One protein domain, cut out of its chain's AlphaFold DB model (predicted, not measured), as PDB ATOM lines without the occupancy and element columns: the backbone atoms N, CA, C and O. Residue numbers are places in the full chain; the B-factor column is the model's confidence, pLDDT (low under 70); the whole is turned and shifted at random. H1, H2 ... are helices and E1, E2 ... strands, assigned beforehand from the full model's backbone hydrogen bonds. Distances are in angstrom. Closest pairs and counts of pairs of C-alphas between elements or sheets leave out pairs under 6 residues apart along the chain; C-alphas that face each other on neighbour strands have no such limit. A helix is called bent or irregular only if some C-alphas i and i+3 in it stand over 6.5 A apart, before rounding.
ATOM      1  N   ARG A  13     190.946 180.776 145.497       94.12
ATOM      2  CA  ARG A  13     191.766 179.573 145.679       94.12
ATOM      3  C   ARG A  13     191.122 178.638 146.703       94.12
ATOM      4  O   ARG A  13     190.897 179.030 147.845       94.12
ATOM      5  N   ILE A  14     190.901 177.388 146.306       95.69
ATOM      6  CA  ILE A  14     190.370 176.312 147.146       95.69
ATOM      7  C   ILE A  14     191.302 175.101 147.045       95.69
ATOM      8  O   ILE A  14     191.746 174.726 145.961       95.69
ATOM      9  N   SER A  15     191.623 174.497 148.185       96.88
ATOM     10  CA  SER A  15     192.301 173.199 148.242       96.88
ATOM     11  C   SER A  15     191.250 172.095 148.155       96.88
ATOM     12  O   SER A  15     190.299 172.094 148.942       96.88
ATOM     13  N   PHE A  16     191.401 171.174 147.200       96.88
ATOM     14  CA  PHE A  16     190.518 170.014 147.098       96.88
ATOM     15  C   PHE A  16     190.646 169.122 148.333       96.88
ATOM     16  O   PHE A  16     189.628 168.716 148.893       96.88
ATOM     17  N   ASP A  17     191.873 168.887 148.798       96.25
ATOM     18  CA  ASP A  17     192.148 168.075 149.983       96.25
ATOM     19  C   ASP A  17     191.461 168.647 151.225       96.25
ATOM     20  O   ASP A  17     190.713 167.943 151.907       96.25
ATOM     21  N   ALA A  18     191.641 169.944 151.492       97.75
ATOM     22  CA  ALA A  18     191.012 170.598 152.635       97.75
ATOM     23  C   ALA A  18     189.480 170.584 152.533       97.75
ATOM     24  O   ALA A  18     188.798 170.320 153.526       97.75
ATOM     25  N   LEU A  19     188.934 170.828 151.334       97.88
ATOM     26  CA  LEU A  19     187.494 170.778 151.097       97.88
ATOM     27  C   LEU A  19     186.953 169.373 151.392       97.88
ATOM     28  O   LEU A  19     186.047 169.235 152.217       97.88
ATOM     29  N   LEU A  20     187.543 168.334 150.797       98.00
ATOM     30  CA  LEU A  20     187.132 166.944 150.987       98.00
ATOM     31  C   LEU A  20     187.215 166.525 152.456       98.00
ATOM     32  O   LEU A  20     186.241 165.999 152.994       98.00
ATOM     33  N   LEU A  21     188.343 166.790 153.119       97.62
ATOM     34  CA  LEU A  21     188.536 166.439 154.526       97.62
ATOM     35  C   LEU A  21     187.530 167.162 155.429       97.62
ATOM     36  O   LEU A  21     186.965 166.538 156.328       97.62
ATOM     37  N   SER A  22     187.233 168.442 155.166       98.19
ATOM     38  CA  SER A  22     186.235 169.192 155.942       98.19
ATOM     39  C   SER A  22     184.833 168.581 155.834       98.19
ATOM     40  O   SER A  22     184.120 168.463 156.833       98.19
ATOM     41  N   HIS A  23     184.429 168.156 154.633       98.31
ATOM     42  CA  HIS A  23     183.139 167.502 154.415       98.31
ATOM     43  C   HIS A  23     183.124 166.081 154.978       98.31
ATOM     44  O   HIS A  23     182.112 165.658 155.532       98.31
ATOM     45  N   LEU A  24     184.242 165.358 154.910       97.81
ATOM     46  CA  LEU A  24     184.369 164.022 155.487       97.81
ATOM     47  C   LEU A  24     184.227 164.050 157.012       97.81
ATOM     48  O   LEU A  24     183.502 163.219 157.564       97.81
ATOM     49  N   HIS A  25     184.838 165.034 157.679       97.81
ATOM     50  CA  HIS A  25     184.624 165.285 159.105       97.81
ATOM     51  C   HIS A  25     183.153 165.589 159.407       97.81
ATOM     52  O   HIS A  25     182.555 164.880 160.212       97.81
ATOM     53  N   ARG A  26     182.529 166.533 158.682       97.50
ATOM     54  CA  ARG A  26     181.093 166.849 158.836       97.50
ATOM     55  C   ARG A  26     180.199 165.613 158.692       97.50
ATOM     56  O   ARG A  26     179.286 165.407 159.491       97.50
ATOM     57  N   VAL A  27     180.468 164.769 157.696       97.12
ATOM     58  CA  VAL A  27     179.723 163.523 157.471       97.12
ATOM     59  C   VAL A  27     179.909 162.546 158.631       97.12
ATOM     60  O   VAL A  27     178.927 161.926 159.037       97.12
ATOM     61  N   CYS A  28     181.126 162.402 159.166       96.75
ATOM     62  CA  CYS A  28     181.406 161.544 160.321       96.75
ATOM     63  C   CYS A  28     180.713 162.048 161.592       96.75
ATOM     64  O   CYS A  28     180.060 161.254 162.272       96.75
ATOM     65  N   ASP A  29     180.797 163.347 161.870       95.75
ATOM     66  CA  ASP A  29     180.208 163.980 163.055       95.75
ATOM     67  C   ASP A  29     178.674 163.915 163.039       95.75
ATOM     68  O   ASP A  29     178.041 163.787 164.085       95.75
ATOM     69  N   GLY A  30     178.065 163.925 161.849       95.44
ATOM     70  CA  GLY A  30     176.623 163.760 161.668       95.44
ATOM     71  C   GLY A  30     176.105 162.320 161.799       95.44
ATOM     72  O   GLY A  30     174.903 162.091 161.655       95.44
ATOM     73  N   MET A  31     176.962 161.316 162.022       95.44
ATOM     74  CA  MET A  31     176.517 159.924 162.169       95.44
ATOM     75  C   MET A  31     176.033 159.628 163.586       95.44
ATOM     76  O   MET A  31     176.631 160.066 164.558       95.44
ATOM     77  N   ALA A  32     175.035 158.749 163.717       94.75
ATOM     78  CA  ALA A  32     174.585 158.262 165.027       94.75
ATOM     79  C   ALA A  32     175.711 157.588 165.839       94.75
ATOM     80  O   ALA A  32     175.701 157.603 167.067       94.75
ATOM     81  N   ARG A  33     176.685 156.988 165.146       93.50
ATOM     82  CA  ARG A  33     177.909 156.441 165.737       93.50
ATOM     83  C   ARG A  33     179.110 156.838 164.873       93.50
ATOM     84  O   ARG A  33     179.448 156.087 163.954       93.50
ATOM     85  N   PRO A  34     179.735 157.995 165.140       93.12
ATOM     86  CA  PRO A  34     180.892 158.457 164.386       93.12
ATOM     87  C   PRO A  34     182.054 157.459 164.500       93.12
ATOM     88  O   PRO A  34     182.336 156.965 165.601       93.12
ATOM     89  N   PRO A  35     182.738 157.118 163.395       93.50
ATOM     90  CA  PRO A  35     183.971 156.349 163.475       93.50
ATOM     91  C   PRO A  35     185.065 157.189 164.146       93.50
ATOM     92  O   PRO A  35     185.152 158.397 163.945       93.50
ATOM     93  N   ASN A  36     185.954 156.546 164.908       94.62
ATOM     94  CA  ASN A  36     187.186 157.210 165.335       94.62
ATOM     95  C   ASN A  36     187.994 157.589 164.085       94.62
ATOM     96  O   ASN A  36     188.180 156.746 163.207       94.62
ATOM     97  N   TRP A  37     188.518 158.813 164.017       95.44
ATOM     98  CA  TRP A  37     189.300 159.278 162.869       95.44
ATOM     99  C   TRP A  37     190.487 158.364 162.523       95.44
ATOM    100  O   TRP A  37     190.767 158.110 161.356       95.44
ATOM    101  N   SER A  38     191.117 157.751 163.527       96.25
ATOM    102  CA  SER A  38     192.186 156.765 163.318       96.25
ATOM    103  C   SER A  38     191.717 155.551 162.508       96.25
ATOM    104  O   SER A  38     192.501 154.951 161.782       96.25
ATOM    105  N   LEU A  39     190.438 155.168 162.608       96.12
ATOM    106  CA  LEU A  39     189.861 154.112 161.775       96.12
ATOM    107  C   LEU A  39     189.718 154.566 160.318       96.12
ATOM    108  O   LEU A  39     189.984 153.764 159.431       96.12
ATOM    109  N   VAL A  40     189.349 155.828 160.083       96.44
ATOM    110  CA  VAL A  40     189.279 156.412 158.734       96.44
ATOM    111  C   VAL A  40     190.665 156.408 158.090       96.44
ATOM    112  O   VAL A  40     190.813 155.906 156.981       96.44
ATOM    113  N   LEU A  41     191.696 156.845 158.819       96.75
ATOM    114  CA  LEU A  41     193.085 156.820 158.343       96.75
ATOM    115  C   LEU A  41     193.592 155.395 158.070       96.75
ATOM    116  O   LEU A  41     194.284 155.161 157.086       96.75
ATOM    117  N   ARG A  42     193.224 154.413 158.905       97.19
ATOM    118  CA  ARG A  42     193.555 153.002 158.633       97.19
ATOM    119  C   ARG A  42     192.850 152.470 157.391       97.19
ATOM    120  O   ARG A  42     193.469 151.734 156.635       97.19
ATOM    121  N   ALA A  43     191.584 152.831 157.189       97.56
ATOM    122  CA  ALA A  43     190.841 152.458 155.993       97.56
ATOM    123  C   ALA A  43     191.429 153.106 154.729       97.56
ATOM    124  O   ALA A  43     191.444 152.475 153.677       97.56
ATOM    125  N   ASP A  44     191.958 154.324 154.845       96.75
ATOM    126  CA  ASP A  44     192.651 155.020 153.758       96.75
ATOM    127  C   ASP A  44     193.982 154.361 153.391       96.75
ATOM    128  O   ASP A  44     194.321 154.265 152.214       96.75
ATOM    129  N   ALA A  45     194.703 153.823 154.374       96.94
ATOM    130  CA  ALA A  45     195.923 153.053 154.148       96.94
ATOM    131  C   ALA A  45     195.671 151.577 153.766       96.94
ATOM    132  O   ALA A  45     196.624 150.849 153.483       96.94
ATOM    133  N   ALA A  46     194.419 151.111 153.794       97.25
ATOM    134  CA  ALA A  46     194.084 149.713 153.546       97.25
ATOM    135  C   ALA A  46     194.165 149.344 152.056       97.25
ATOM    136  O   ALA A  46     194.120 150.193 151.163       97.25
ATOM    137  N   ASP A  47     194.236 148.039 151.797       96.56
ATOM    138  CA  ASP A  47     194.196 147.488 150.444       96.56
ATOM    139  C   ASP A  47     192.912 147.933 149.699       96.56
ATOM    140  O   ASP A  47     191.824 147.833 150.282       96.56
ATOM    141  N   PRO A  48     192.988 148.389 148.431       93.69
ATOM    142  CA  PRO A  48     191.818 148.836 147.667       93.69
ATOM    143  C   PRO A  48     190.715 147.781 147.456       93.69
ATOM    144  O   PRO A  48     189.570 148.127 147.175       93.69
ATOM    145  N   GLY A  49     191.018 146.489 147.580       94.88
ATOM    146  CA  GLY A  49     190.031 145.407 147.550       94.88
ATOM    147  C   GLY A  49     189.372 145.136 148.907       94.88
ATOM    148  O   GLY A  49     188.369 144.421 148.977       94.88
ATOM    149  N   SER A  50     189.907 145.700 149.992       97.88
ATOM    150  CA  SER A  50     189.458 145.422 151.356       97.88
ATOM    151  C   SER A  50     188.086 146.015 151.681       97.88
ATOM    152  O   SER A  50     187.619 146.997 151.099       97.88
ATOM    153  N   ARG A  51     187.441 145.440 152.701       97.44
ATOM    154  CA  ARG A  51     186.180 145.966 153.235       97.44
ATOM    155  C   ARG A  51     186.345 147.362 153.841       97.44
ATOM    156  O   ARG A  51     185.425 148.167 153.733       97.44
ATOM    157  N   ASP A  52     187.490 147.652 154.452       97.44
ATOM    158  CA  ASP A  52     187.767 148.965 155.037       97.44
ATOM    159  C   ASP A  52     187.856 150.040 153.953       97.44
ATOM    160  O   ASP A  52     187.193 151.073 154.070       97.44
ATOM    161  N   TRP A  53     188.537 149.753 152.840       97.75
ATOM    162  CA  TRP A  53     188.547 150.638 151.677       97.75
ATOM    163  C   TRP A  53     187.143 150.874 151.112       97.75
ATOM    164  O   TRP A  53     186.740 152.015 150.892       97.75
ATOM    165  N   GLN A  54     186.342 149.817 150.946       97.69
ATOM    166  CA  GLN A  54     184.953 149.948 150.485       97.69
ATOM    167  C   GLN A  54     184.092 150.786 151.445       97.69
ATOM    168  O   GLN A  54     183.188 151.506 151.016       97.69
ATOM    169  N   ASN A  55     184.345 150.709 152.754       96.56
ATOM    170  CA  ASN A  55     183.680 151.562 153.737       96.56
ATOM    171  C   ASN A  55     184.088 153.029 153.554       96.56
ATOM    172  O   ASN A  55     183.209 153.889 153.529       96.56
ATOM    173  N   LEU A  56     185.383 153.306 153.379       98.12
ATOM    174  CA  LEU A  56     185.890 154.654 153.123       98.12
ATOM    175  C   LEU A  56     185.326 155.239 151.823       98.12
ATOM    176  O   LEU A  56     184.841 156.365 151.828       98.12
ATOM    177  N   GLN A  57     185.292 154.464 150.741       98.06
ATOM    178  CA  GLN A  57     184.694 154.879 149.468       98.06
ATOM    179  C   GLN A  57     183.226 155.298 149.633       98.06
ATOM    180  O   GLN A  57     182.799 156.313 149.088       98.06
ATOM    181  N   ARG A  58     182.455 154.576 150.458       97.06
ATOM    182  CA  ARG A  58     181.073 154.965 150.791       97.06
ATOM    183  C   ARG A  58     180.997 156.242 151.626       97.06
ATOM    184  O   ARG A  58     180.035 156.988 151.472       97.06
ATOM    185  N   LEU A  59     181.963 156.493 152.509       97.06
ATOM    186  CA  LEU A  59     182.043 157.758 153.244       97.06
ATOM    187  C   LEU A  59     182.324 158.924 152.299       97.06
ATOM    188  O   LEU A  59     181.595 159.907 152.340       97.06
ATOM    189  N   ILE A  60     183.310 158.776 151.413       98.06
ATOM    190  CA  ILE A  60     183.661 159.779 150.401       98.06
ATOM    191  C   ILE A  60     182.465 160.053 149.494       98.06
ATOM    192  O   ILE A  60     182.077 161.196 149.327       98.06
ATOM    193  N   ALA A  61     181.788 159.023 148.983       97.62
ATOM    194  CA  ALA A  61     180.608 159.218 148.140       97.62
ATOM    195  C   ALA A  61     179.508 160.064 148.816       97.62
ATOM    196  O   ALA A  61     178.794 160.798 148.140       97.62
ATOM    197  N   ARG A  62     179.386 160.002 150.151       97.56
ATOM    198  CA  ARG A  62     178.428 160.813 150.921       97.56
ATOM    199  C   ARG A  62     178.841 162.281 151.066       97.56
ATOM    200  O   ARG A  62     177.966 163.094 151.346       97.56
ATOM    201  N   THR A  63     180.120 162.627 150.908       97.44
ATOM    202  CA  THR A  63     180.598 164.021 150.986       97.44
ATOM    203  C   THR A  63     180.386 164.776 149.678       97.44
ATOM    204  O   THR A  63     180.179 165.987 149.694       97.44
ATOM    205  N   LEU A  64     180.418 164.065 148.547       97.06
ATOM    206  CA  LEU A  64     180.442 164.662 147.211       97.06
ATOM    207  C   LEU A  64     179.266 165.607 146.901       97.06
ATOM    208  O   LEU A  64     179.538 166.661 146.331       97.06
ATOM    209  N   PRO A  65     177.998 165.313 147.265       96.00
ATOM    210  CA  PRO A  65     176.890 166.221 146.959       96.00
ATOM    211  C   PRO A  65     177.043 167.592 147.630       96.00
ATOM    212  O   PRO A  65     176.983 168.613 146.952       96.00
ATOM    213  N   ALA A  66     177.344 167.616 148.931       96.31
ATOM    214  CA  ALA A  66     177.525 168.859 149.680       96.31
ATOM    215  C   ALA A  66     178.767 169.643 149.216       96.31
ATOM    216  O   ALA A  66     178.763 170.871 149.222       96.31
ATOM    217  N   MET A  67     179.825 168.949 148.779       95.75
ATOM    218  CA  MET A  67     180.981 169.590 148.142       95.75
ATOM    219  C   MET A  67     180.604 170.257 146.818       95.75
ATOM    220  O   MET A  67     181.026 171.381 146.564       95.75
ATOM    221  N   THR A  68     179.820 169.574 145.977       94.19
ATOM    222  CA  THR A  68     179.333 170.132 144.711       94.19
ATOM    223  C   THR A  68     178.482 171.374 144.955       94.19
ATOM    224  O   THR A  68     178.717 172.390 144.312       94.19
ATOM    225  N   GLU A  69     177.547 171.318 145.904       93.25
ATOM    226  CA  GLU A  69     176.713 172.464 146.288       93.25
ATOM    227  C   GLU A  69     177.563 173.640 146.788       93.25
ATOM    228  O   GLU A  69     177.357 174.773 146.358       93.25
ATOM    229  N   GLU A  70     178.560 173.382 147.643       94.19
ATOM    230  CA  GLU A  70     179.461 174.423 148.152       94.19
ATOM    231  C   GLU A  70     180.269 175.082 147.026       94.19
ATOM    232  O   GLU A  70     180.419 176.301 147.020       94.19
ATOM    233  N   LEU A  71     180.751 174.305 146.051       92.38
ATOM    234  CA  LEU A  71     181.462 174.840 144.884       92.38
ATOM    235  C   LEU A  71     180.537 175.630 143.948       92.38
ATOM    236  O   LEU A  71     180.957 176.643 143.397       92.38
ATOM    237  N   GLN A  72     179.291 175.187 143.771       89.38
ATOM    238  CA  GLN A  72     178.298 175.855 142.920       89.38
ATOM    239  C   GLN A  72     177.721 177.128 143.545       89.38
ATOM    240  O   GLN A  72     177.214 177.975 142.823       89.38
ATOM    241  N   ALA A  73     177.788 177.276 144.869       90.38
ATOM    242  CA  ALA A  73     177.326 178.469 145.575       90.38
ATOM    243  C   ALA A  73     178.342 179.629 145.558       90.38
ATOM    244  O   ALA A  73     178.093 180.674 146.158       90.38
ATOM    245  N   ILE A  74     179.514 179.442 144.948       89.69
ATOM    246  CA  ILE A  74     180.554 180.467 144.869       89.69
ATOM    247  C   ILE A  74     180.374 181.261 143.575       89.69
ATOM    248  O   ILE A  74     180.651 180.765 142.489       89.69
ATOM    249  N   ASP A  75     180.019 182.536 143.719       87.62
ATOM    250  CA  ASP A  75     179.782 183.462 142.600       87.62
ATOM    251  C   ASP A  75     181.075 184.017 141.951       87.62
ATOM    252  O   ASP A  75     181.037 184.926 141.121       87.62
ATOM    253  N   GLU A  76     182.242 183.492 142.329       88.06
ATOM    254  CA  GLU A  76     183.561 183.896 141.830       88.06
ATOM    255  C   GLU A  76     184.269 182.727 141.125       88.06
ATOM    256  O   GLU A  76     184.139 181.580 141.556       88.06
ATOM    257  N   PRO A  77     185.092 182.981 140.092       89.81
ATOM    258  CA  PRO A  77     185.926 181.948 139.490       89.81
ATOM    259  C   PRO A  77     186.812 181.228 140.521       89.81
ATOM    260  O   PRO A  77     187.531 181.859 141.300       89.81
ATOM    261  N   ILE A  78     186.796 179.896 140.508       92.81
ATOM    262  CA  ILE A  78     187.498 179.050 141.479       92.81
ATOM    263  C   ILE A  78     188.818 178.559 140.888       92.81
ATOM    264  O   ILE A  78     188.860 178.051 139.769       92.81
ATOM    265  N   LEU A  79     189.887 178.629 141.679       93.81
ATOM    266  CA  LEU A  79     191.127 177.898 141.434       93.81
ATOM    267  C   LEU A  79     191.205 176.718 142.405       93.81
ATOM    268  O   LEU A  79     191.522 176.901 143.581       93.81
ATOM    269  N   LEU A  80     190.932 175.515 141.910       94.81
ATOM    270  CA  LEU A  80     191.043 174.279 142.670       94.81
ATOM    271  C   LEU A  80     192.484 173.748 142.597       94.81
ATOM    272  O   LEU A  80     193.071 173.611 141.522       94.81
ATOM    273  N   THR A  81     193.055 173.474 143.764       94.88
ATOM    274  CA  THR A  81     194.452 173.058 143.959       94.88
ATOM    275  C   THR A  81     194.525 171.723 144.690       94.88
ATOM    276  O   THR A  81     193.524 171.282 145.251       94.88
ATOM    277  N   GLU A  82     195.703 171.093 144.685       94.81
ATOM    278  CA  GLU A  82     195.970 169.819 145.381       94.81
ATOM    279  C   GLU A  82     195.022 168.685 144.926       94.81
ATOM    280  O   GLU A  82     194.271 168.135 145.717       94.81
ATOM    281  N   PRO A  83     195.008 168.319 143.628       93.62
ATOM    282  CA  PRO A  83     194.018 167.387 143.091       93.62
ATOM    283  C   PRO A  83     194.297 165.903 143.390       93.62
ATOM    284  O   PRO A  83     193.557 165.054 142.900       93.62
ATOM    285  N   GLY A  84     195.353 165.554 144.132       92.88
ATOM    286  CA  GLY A  84     195.832 164.167 144.266       92.88
ATOM    287  C   GLY A  84     194.772 163.201 144.806       92.88
ATOM    288  O   GLY A  84     194.600 162.093 144.289       92.88
ATOM    289  N   LEU A  85     193.956 163.649 145.768       95.88
ATOM    290  CA  LEU A  85     192.885 162.816 146.318       95.88
ATOM    291  C   LEU A  85     191.787 162.473 145.295       95.88
ATOM    292  O   LEU A  85     191.105 161.459 145.455       95.88
ATOM    293  N   LEU A  86     191.649 163.234 144.199       96.12
ATOM    294  CA  LEU A  86     190.748 162.855 143.108       96.12
ATOM    295  C   LEU A  86     191.161 161.519 142.490       96.12
ATOM    296  O   LEU A  86     190.306 160.676 142.221       96.12
ATOM    297  N   ALA A  87     192.456 161.309 142.254       94.69
ATOM    298  CA  ALA A  87     192.942 160.062 141.681       94.69
ATOM    299  C   ALA A  87     192.959 158.940 142.721       94.69
ATOM    300  O   ALA A  87     192.470 157.846 142.429       94.69
ATOM    301  N   ARG A  88     193.408 159.232 143.954       95.31
ATOM    302  CA  ARG A  88     193.415 158.265 145.068       95.31
ATOM    303  C   ARG A  88     192.058 157.591 145.260       95.31
ATOM    304  O   ARG A  88     192.013 156.389 145.530       95.31
ATOM    305  N   TYR A  89     190.976 158.354 145.107       97.06
ATOM    306  CA  TYR A  89     189.607 157.894 145.331       97.06
ATOM    307  C   TYR A  89     188.802 157.629 144.051       97.06
ATOM    308  O   TYR A  89     187.597 157.418 144.137       97.06
ATOM    309  N   GLY A  90     189.430 157.613 142.870       96.06
ATOM    310  CA  GLY A  90     188.740 157.277 141.615       96.06
ATOM    311  C   GLY A  90     187.702 158.313 141.154       96.06
ATOM    312  O   GLY A  90     186.758 157.982 140.436       96.06
ATOM    313  N   LEU A  91     187.871 159.574 141.556       97.31
ATOM    314  CA  LEU A  91     186.936 160.678 141.318       97.31
ATOM    315  C   LEU A  91     187.181 161.427 139.999       97.31
ATOM    316  O   LEU A  91     186.299 162.147 139.536       97.31
ATOM    317  N   VAL A  92     188.352 161.252 139.371       95.25
ATOM    318  CA  VAL A  92     188.749 161.978 138.144       95.25
ATOM    319  C   VAL A  92     187.755 161.772 136.996       95.25
ATOM    320  O   VAL A  92     187.345 162.731 136.351       95.25
ATOM    321  N   ASN A  93     187.331 160.531 136.753       93.81
ATOM    322  CA  ASN A  93     186.429 160.193 135.643       93.81
ATOM    323  C   ASN A  93     184.959 160.062 136.063       93.81
ATOM    324  O   ASN A  93     184.107 159.772 135.226       93.81
ATOM    325  N   THR A  94     184.667 160.251 137.348       94.62
ATOM    326  CA  THR A  94     183.316 160.170 137.906       94.62
ATOM    327  C   THR A  94     182.885 161.569 138.328       94.62
ATOM    328  O   THR A  94     182.477 162.364 137.484       94.62
ATOM    329  N   TRP A  95     183.084 161.920 139.595       95.56
ATOM    330  CA  TRP A  95     182.649 163.188 140.168       95.56
ATOM    331  C   TRP A  95     183.191 164.418 139.430       95.56
ATOM    332  O   TRP A  95     182.423 165.331 139.146       95.56
ATOM    333  N   LEU A  96     184.477 164.442 139.059       93.44
ATOM    334  CA  LEU A  96     185.050 165.587 138.341       93.44
ATOM    335  C   LEU A  96     184.457 165.730 136.929       93.44
ATOM    336  O   LEU A  96     184.213 166.849 136.478       93.44
ATOM    337  N   ASN A  97     184.181 164.618 136.240       91.69
ATOM    338  CA  ASN A  97     183.522 164.649 134.932       91.69
ATOM    339  C   ASN A  97     182.073 165.147 135.040       91.69
ATOM    340  O   ASN A  97     181.622 165.930 134.202       91.69
ATOM    341  N   ASP A  98     181.352 164.708 136.073       91.19
ATOM    342  CA  ASP A  98     179.986 165.161 136.325       91.19
ATOM    343  C   ASP A  98     179.970 166.646 136.693       91.19
ATOM    344  O   ASP A  98     179.191 167.400 136.113       91.19
ATOM    345  N   LEU A  99     180.876 167.102 137.562       90.25
ATOM    346  CA  LEU A  99     181.032 168.518 137.896       90.25
ATOM    347  C   LEU A  99     181.323 169.356 136.645       90.25
ATOM    348  O   LEU A  99     180.665 170.370 136.425       90.25
ATOM    349  N   ARG A 100     182.244 168.903 135.780       88.38
ATOM    350  CA  ARG A 100     182.544 169.556 134.495       88.38
ATOM    351  C   ARG A 100     181.287 169.715 133.641       88.38
ATOM    352  O   ARG A 100     181.042 170.800 133.124       88.38
ATOM    353  N   ARG A 101     180.481 168.657 133.504       87.94
ATOM    354  CA  ARG A 101     179.233 168.698 132.726       87.94
ATOM    355  C   ARG A 101     178.253 169.729 133.288       87.94
ATOM    356  O   ARG A 101     177.765 170.554 132.528       87.94
ATOM    357  N   HIS A 102     178.044 169.739 134.603       85.81
ATOM    358  CA  HIS A 102     177.157 170.710 135.252       85.81
ATOM    359  C   HIS A 102     177.632 172.157 135.061       85.81
ATOM    360  O   HIS A 102     176.813 173.038 134.824       85.81
ATOM    361  N   LEU A 103     178.946 172.411 135.123       83.94
ATOM    362  CA  LEU A 103     179.512 173.745 134.890       83.94
ATOM    363  C   LEU A 103     179.341 174.213 133.435       83.94
ATOM    364  O   LEU A 103     179.168 175.404 133.197       83.94
ATOM    365  N   LEU A 104     179.365 173.289 132.469       83.06
ATOM    366  CA  LEU A 104     179.142 173.593 131.049       83.06
ATOM    367  C   LEU A 104     177.661 173.794 130.698       83.06
ATOM    368  O   LEU A 104     177.350 174.582 129.809       83.06
ATOM    369  N   GLU A 105     176.761 173.071 131.364       84.12
ATOM    370  CA  GLU A 105     175.308 173.129 131.137       84.12
ATOM    371  C   GLU A 105     174.610 174.219 131.973       84.12
ATOM    372  O   GLU A 105     173.450 174.550 131.724       84.12
ATOM    373  N   GLY A 106     175.301 174.780 132.968       75.12
ATOM    374  CA  GLY A 106     174.764 175.779 133.886       75.12
ATOM    375  C   GLY A 106     174.388 177.105 133.216       75.12
ATOM    376  O   GLY A 106     175.083 177.610 132.339       75.12
ATOM    377  N   ALA A 107     173.293 177.714 133.681       63.38
ATOM    378  CA  ALA A 107     172.804 179.002 133.173       63.38
ATOM    379  C   ALA A 107     173.698 180.201 133.549       63.38
ATOM    380  O   ALA A 107     173.631 181.243 132.899       63.38
ATOM    381  N   GLN A 108     174.513 180.064 134.600       64.56
ATOM    382  CA  GLN A 108     175.487 181.066 135.029       64.56
ATOM    383  C   GLN A 108     176.900 180.534 134.771       64.56
ATOM    384  O   GLN A 108     177.202 179.423 135.223       64.56
ATOM    385  N   PRO A 109     177.765 181.288 134.070       60.09
ATOM    386  CA  PRO A 109     179.124 180.852 133.783       60.09
ATOM    387  C   PRO A 109     179.944 180.801 135.077       60.09
ATOM    388  O   PRO A 109     180.466 181.811 135.539       60.09
ATOM    389  N   HIS A 110     180.075 179.603 135.643       72.00
ATOM    390  CA  HIS A 110     180.977 179.316 136.753       72.00
ATOM    391  C   HIS A 110     182.295 178.795 136.182       72.00
ATOM    392  O   HIS A 110     182.351 177.722 135.581       72.00
ATOM    393  N   ALA A 111     183.369 179.563 136.344       83.56
ATOM    394  CA  ALA A 111     184.697 179.125 135.941       83.56
ATOM    395  C   ALA A 111     185.355 178.344 137.084       83.56
ATOM    396  O   ALA A 111     185.566 178.889 138.165       83.56
ATOM    397  N   LEU A 112     185.727 177.088 136.831       89.25
ATOM    398  CA  LEU A 112     186.580 176.294 137.715       89.25
ATOM    399  C   LEU A 112     187.866 175.949 136.971       89.25
ATOM    400  O   LEU A 112     187.842 175.310 135.921       89.25
ATOM    401  N   ILE A 113     188.992 176.369 137.535       91.81
ATOM    402  CA  ILE A 113     190.332 176.084 137.034       91.81
ATOM    403  C   ILE A 113     190.958 175.039 137.946       91.81
ATOM    404  O   ILE A 113     191.064 175.255 139.150       91.81
ATOM    405  N   LEU A 114     191.394 173.917 137.380       92.50
ATOM    406  CA  LEU A 114     192.109 172.875 138.112       92.50
ATOM    407  C   LEU A 114     193.609 172.991 137.840       92.50
ATOM    408  O   LEU A 114     194.053 172.785 136.710       92.50
ATOM    409  N   LEU A 115     194.396 173.317 138.866       91.12
ATOM    410  CA  LEU A 115     195.850 173.390 138.741       91.12
ATOM    411  C   LEU A 115     196.471 172.012 138.974       91.12
ATOM    412  O   LEU A 115     196.356 171.439 140.057       91.12
ATOM    413  N   ILE A 116     197.155 171.502 137.953       89.31
ATOM    414  CA  ILE A 116     197.752 170.167 137.949       89.31
ATOM    415  C   ILE A 116     199.243 170.304 137.666       89.31
ATOM    416  O   ILE A 116     199.639 170.968 136.705       89.31
ATOM    417  N   ALA A 117     200.071 169.655 138.484       83.31
ATOM    418  CA  ALA A 117     201.485 169.497 138.178       83.31
ATOM    419  C   ALA A 117     201.620 168.582 136.952       83.31
ATOM    420  O   ALA A 117     201.268 167.405 137.006       83.31
ATOM    421  N   ALA A 118     202.082 169.138 135.834       74.38
ATOM    422  CA  ALA A 118     202.214 168.410 134.581       74.38
ATOM    423  C   ALA A 118     203.678 168.066 134.297       74.38
ATOM    424  O   ALA A 118     204.560 168.912 134.435       74.38
ATOM    425  N   ASP A 119     203.914 166.841 133.834       68.56
ATOM    426  CA  ASP A 119     205.161 166.461 133.174       68.56
ATOM    427  C   ASP A 119     205.076 166.828 131.679       68.56
ATOM    428  O   ASP A 119     204.029 166.691 131.038       68.56
ATOM    429  N   ALA A 120     206.185 167.297 131.107       64.44
ATOM    430  CA  ALA A 120     206.305 167.670 129.703       64.44
ATOM    431  C   ALA A 120     205.938 166.520 128.744       64.44
ATOM    432  O   ALA A 120     205.474 166.786 127.637       64.44
ATOM    433  N   GLN A 121     206.076 165.265 129.178       65.69
ATOM    434  CA  GLN A 121     206.028 164.074 128.319       65.69
ATOM    435  C   GLN A 121     204.641 163.658 127.796       65.69
ATOM    436  O   GLN A 121     204.575 162.853 126.872       65.69
ATOM    437  N   HIS A 122     203.539 164.164 128.356       68.50
ATOM    438  CA  HIS A 122     202.193 163.680 128.015       68.50
ATOM    439  C   HIS A 122     201.323 164.755 127.376       68.50
ATOM    440  O   HIS A 122     201.293 165.890 127.849       68.50
ATOM    441  N   ASP A 123     200.571 164.385 126.341       69.56
ATOM    442  CA  ASP A 123     199.534 165.236 125.761       69.56
ATOM    443  C   ASP A 123     198.264 165.178 126.620       69.56
ATOM    444  O   ASP A 123     197.506 164.212 126.590       69.56
ATOM    445  N   GLY A 124     198.062 166.223 127.428       77.56
ATOM    446  CA  GLY A 124     196.880 166.411 128.274       77.56
ATOM    447  C   GLY A 124     197.189 166.445 129.772       77.56
ATOM    448  O   GLY A 124     198.291 166.119 130.213       77.56
ATOM    449  N   ALA A 125     196.198 166.856 130.565       86.12
ATOM    450  CA  ALA A 125     196.311 166.881 132.020       86.12
ATOM    451  C   ALA A 125     196.112 165.477 132.608       86.12
ATOM    452  O   ALA A 125     195.173 164.767 132.234       86.12
ATOM    453  N   ARG A 126     196.967 165.084 133.559       90.25
ATOM    454  CA  ARG A 126     196.862 163.807 134.279       90.25
ATOM    455  C   ARG A 126     197.034 164.026 135.778       90.25
ATOM    456  O   ARG A 126     197.900 164.795 136.175       90.25
ATOM    457  N   ILE A 127     196.253 163.320 136.589       91.19
ATOM    458  CA  ILE A 127     196.392 163.280 138.052       91.19
ATOM    459  C   ILE A 127     196.723 161.836 138.419       91.19
ATOM    460  O   ILE A 127     195.941 160.939 138.109       91.19
ATOM    461  N   ASP A 128     197.906 161.607 138.990       88.88
ATOM    462  CA  ASP A 128     198.442 160.280 139.339       88.88
ATOM    463  C   ASP A 128     198.235 159.222 138.241       88.88
ATOM    464  O   ASP A 128     197.774 158.105 138.464       88.88
ATOM    465  N   GLY A 129     198.541 159.602 136.997       88.12
ATOM    466  CA  GLY A 129     198.423 158.728 135.828       88.12
ATOM    467  C   GLY A 129     197.015 158.626 135.228       88.12
ATOM    468  O   GLY A 129     196.882 158.099 134.121       88.12
ATOM    469  N   VAL A 130     195.980 159.181 135.856       91.25
ATOM    470  CA  VAL A 130     194.616 159.213 135.308       91.25
ATOM    471  C   VAL A 130     194.422 160.466 134.459       91.25
ATOM    472  O   VAL A 130     194.637 161.580 134.933       91.25
ATOM    473  N   THR A 131     194.021 160.298 133.199       90.44
ATOM    474  CA  THR A 131     193.720 161.421 132.298       90.44
ATOM    475  C   THR A 131     192.508 162.196 132.794       90.44
ATOM    476  O   THR A 131     191.468 161.605 133.074       90.44
ATOM    477  N   VAL A 132     192.636 163.520 132.873       90.31
ATOM    478  CA  VAL A 132     191.530 164.403 133.246       90.31
ATOM    479  C   VAL A 132     190.556 164.537 132.071       90.31
ATOM    480  O   VAL A 132     190.992 164.796 130.939       90.31
ATOM    481  N   PRO A 133     189.243 164.367 132.311       86.00
ATOM    482  CA  PRO A 133     188.237 164.486 131.268       86.00
ATOM    483  C   PRO A 133     188.204 165.911 130.710       86.00
ATOM    484  O   PRO A 133     188.137 166.887 131.453       86.00
ATOM    485  N   HIS A 134     188.215 166.011 129.386       82.31
ATOM    486  CA  HIS A 134     188.098 167.256 128.638       82.31
ATOM    487  C   HIS A 134     187.116 167.059 127.478       82.31
ATOM    488  O   HIS A 134     186.910 165.944 126.996       82.31
ATOM    489  N   GLY A 135     186.460 168.138 127.061       72.38
ATOM    490  CA  GLY A 135     185.537 168.155 125.934       72.38
ATOM    491  C   GLY A 135     186.228 167.891 124.596       72.38
ATOM    492  O   GLY A 135     187.454 167.911 124.480       72.38
ATOM    493  N   ALA A 136     185.422 167.668 123.555       58.47
ATOM    494  CA  ALA A 136     185.906 167.548 122.184       58.47
ATOM    495  C   ALA A 136     186.414 168.916 121.679       58.47
ATOM    496  O   ALA A 136     185.693 169.665 121.026       58.47
ATOM    497  N   GLY A 137     187.650 169.277 122.031       56.69
ATOM    498  CA  GLY A 137     188.303 170.511 121.598       56.69
ATOM    499  C   GLY A 137     189.469 170.929 122.496       56.69
ATOM    500  O   GLY A 137     189.460 170.717 123.703       56.69
ATOM    501  N   ALA A 138     190.473 171.588 121.914       55.38
ATOM    502  CA  ALA A 138     191.723 171.974 122.585       55.38
ATOM    503  C   ALA A 138     191.608 173.170 123.565       55.38
ATOM    504  O   ALA A 138     192.592 173.868 123.787       55.38
TER     505      ALA A 138
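AT A GLANCE: This is residues 13 to 138 of the 154 residues of an uncharacterized protein of Ectothiorhodospira marina (UniProt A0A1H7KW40). A small sheet of three short strands, E1, E2 and E3, lies to one side; H1 runs away from it and crosses the long bent helix H3, with H2 beyond. H4 lies near the middle, and residues 115 to 138 hold no named element. The 126 printed residues include five named helices and three named strands, ordered E1 H1 H2 H3 E2 H4 H5 E3; the class is mostly helix. The whole is compact, radius of gyration of the C-alphas 15.6 A, spans 46 by 35 by 22 A.

HOW THE PARTS SIT: Inner strand E2, residues 78 to 81, is parallel to E1, residues 13 to 15 (N 14 to O 79, 2.8 A), and E3, residues 112 to 114 (N 80 to O 113, 2.8 A), within hydrogen-bond range. H1, residues 16 to 29, only grazes the sheet. H3, residues 51 to 72, one helix by its hydrogen bonds, is bent: C-alphas 62 and 65 are 6.9 A apart. Arm H3a, residues 51 to 62, touches H1 about perpendicular, 80 degrees, closest C-alphas Leu 24 and Ile 60, 6.7 A. H2, residues 37 to 44, touches H3a, closest C-alphas Ala 43 and Asp 52, 4.8 A. H4, residues 84 to 88, only just touches H1, with 3 pairs of C-alphas within 8 A. H5, residues 95 to 105, is close but not clearly touching arm H3b, residues 65 to 72. In these helices and arms every O i to N i+4 pair is within hydrogen-bond range. E1, H1 H2 H3, E2 and E2, H4 H5, E3 are strand-helix-strand units, parallel neighbours with helices between; the second crossover is right-handed.

IN THESE COORDINATES: E1 begins at C-alpha 13 (191.766, 179.573, 145.679); E3 ends at C-alpha 114 (192.109, 172.875, 138.112). H1 spans 19.9 A, H3a 16.9 A, H5 15.3 A.

THE WHOLE: C-alphas Ala 32 and Gln 121 are farthest apart, 48.7 A. The printed part has no cut; no link is long. pLDDT is under 70 at residues 107 to 109, 119 to 123 and 136 to 138.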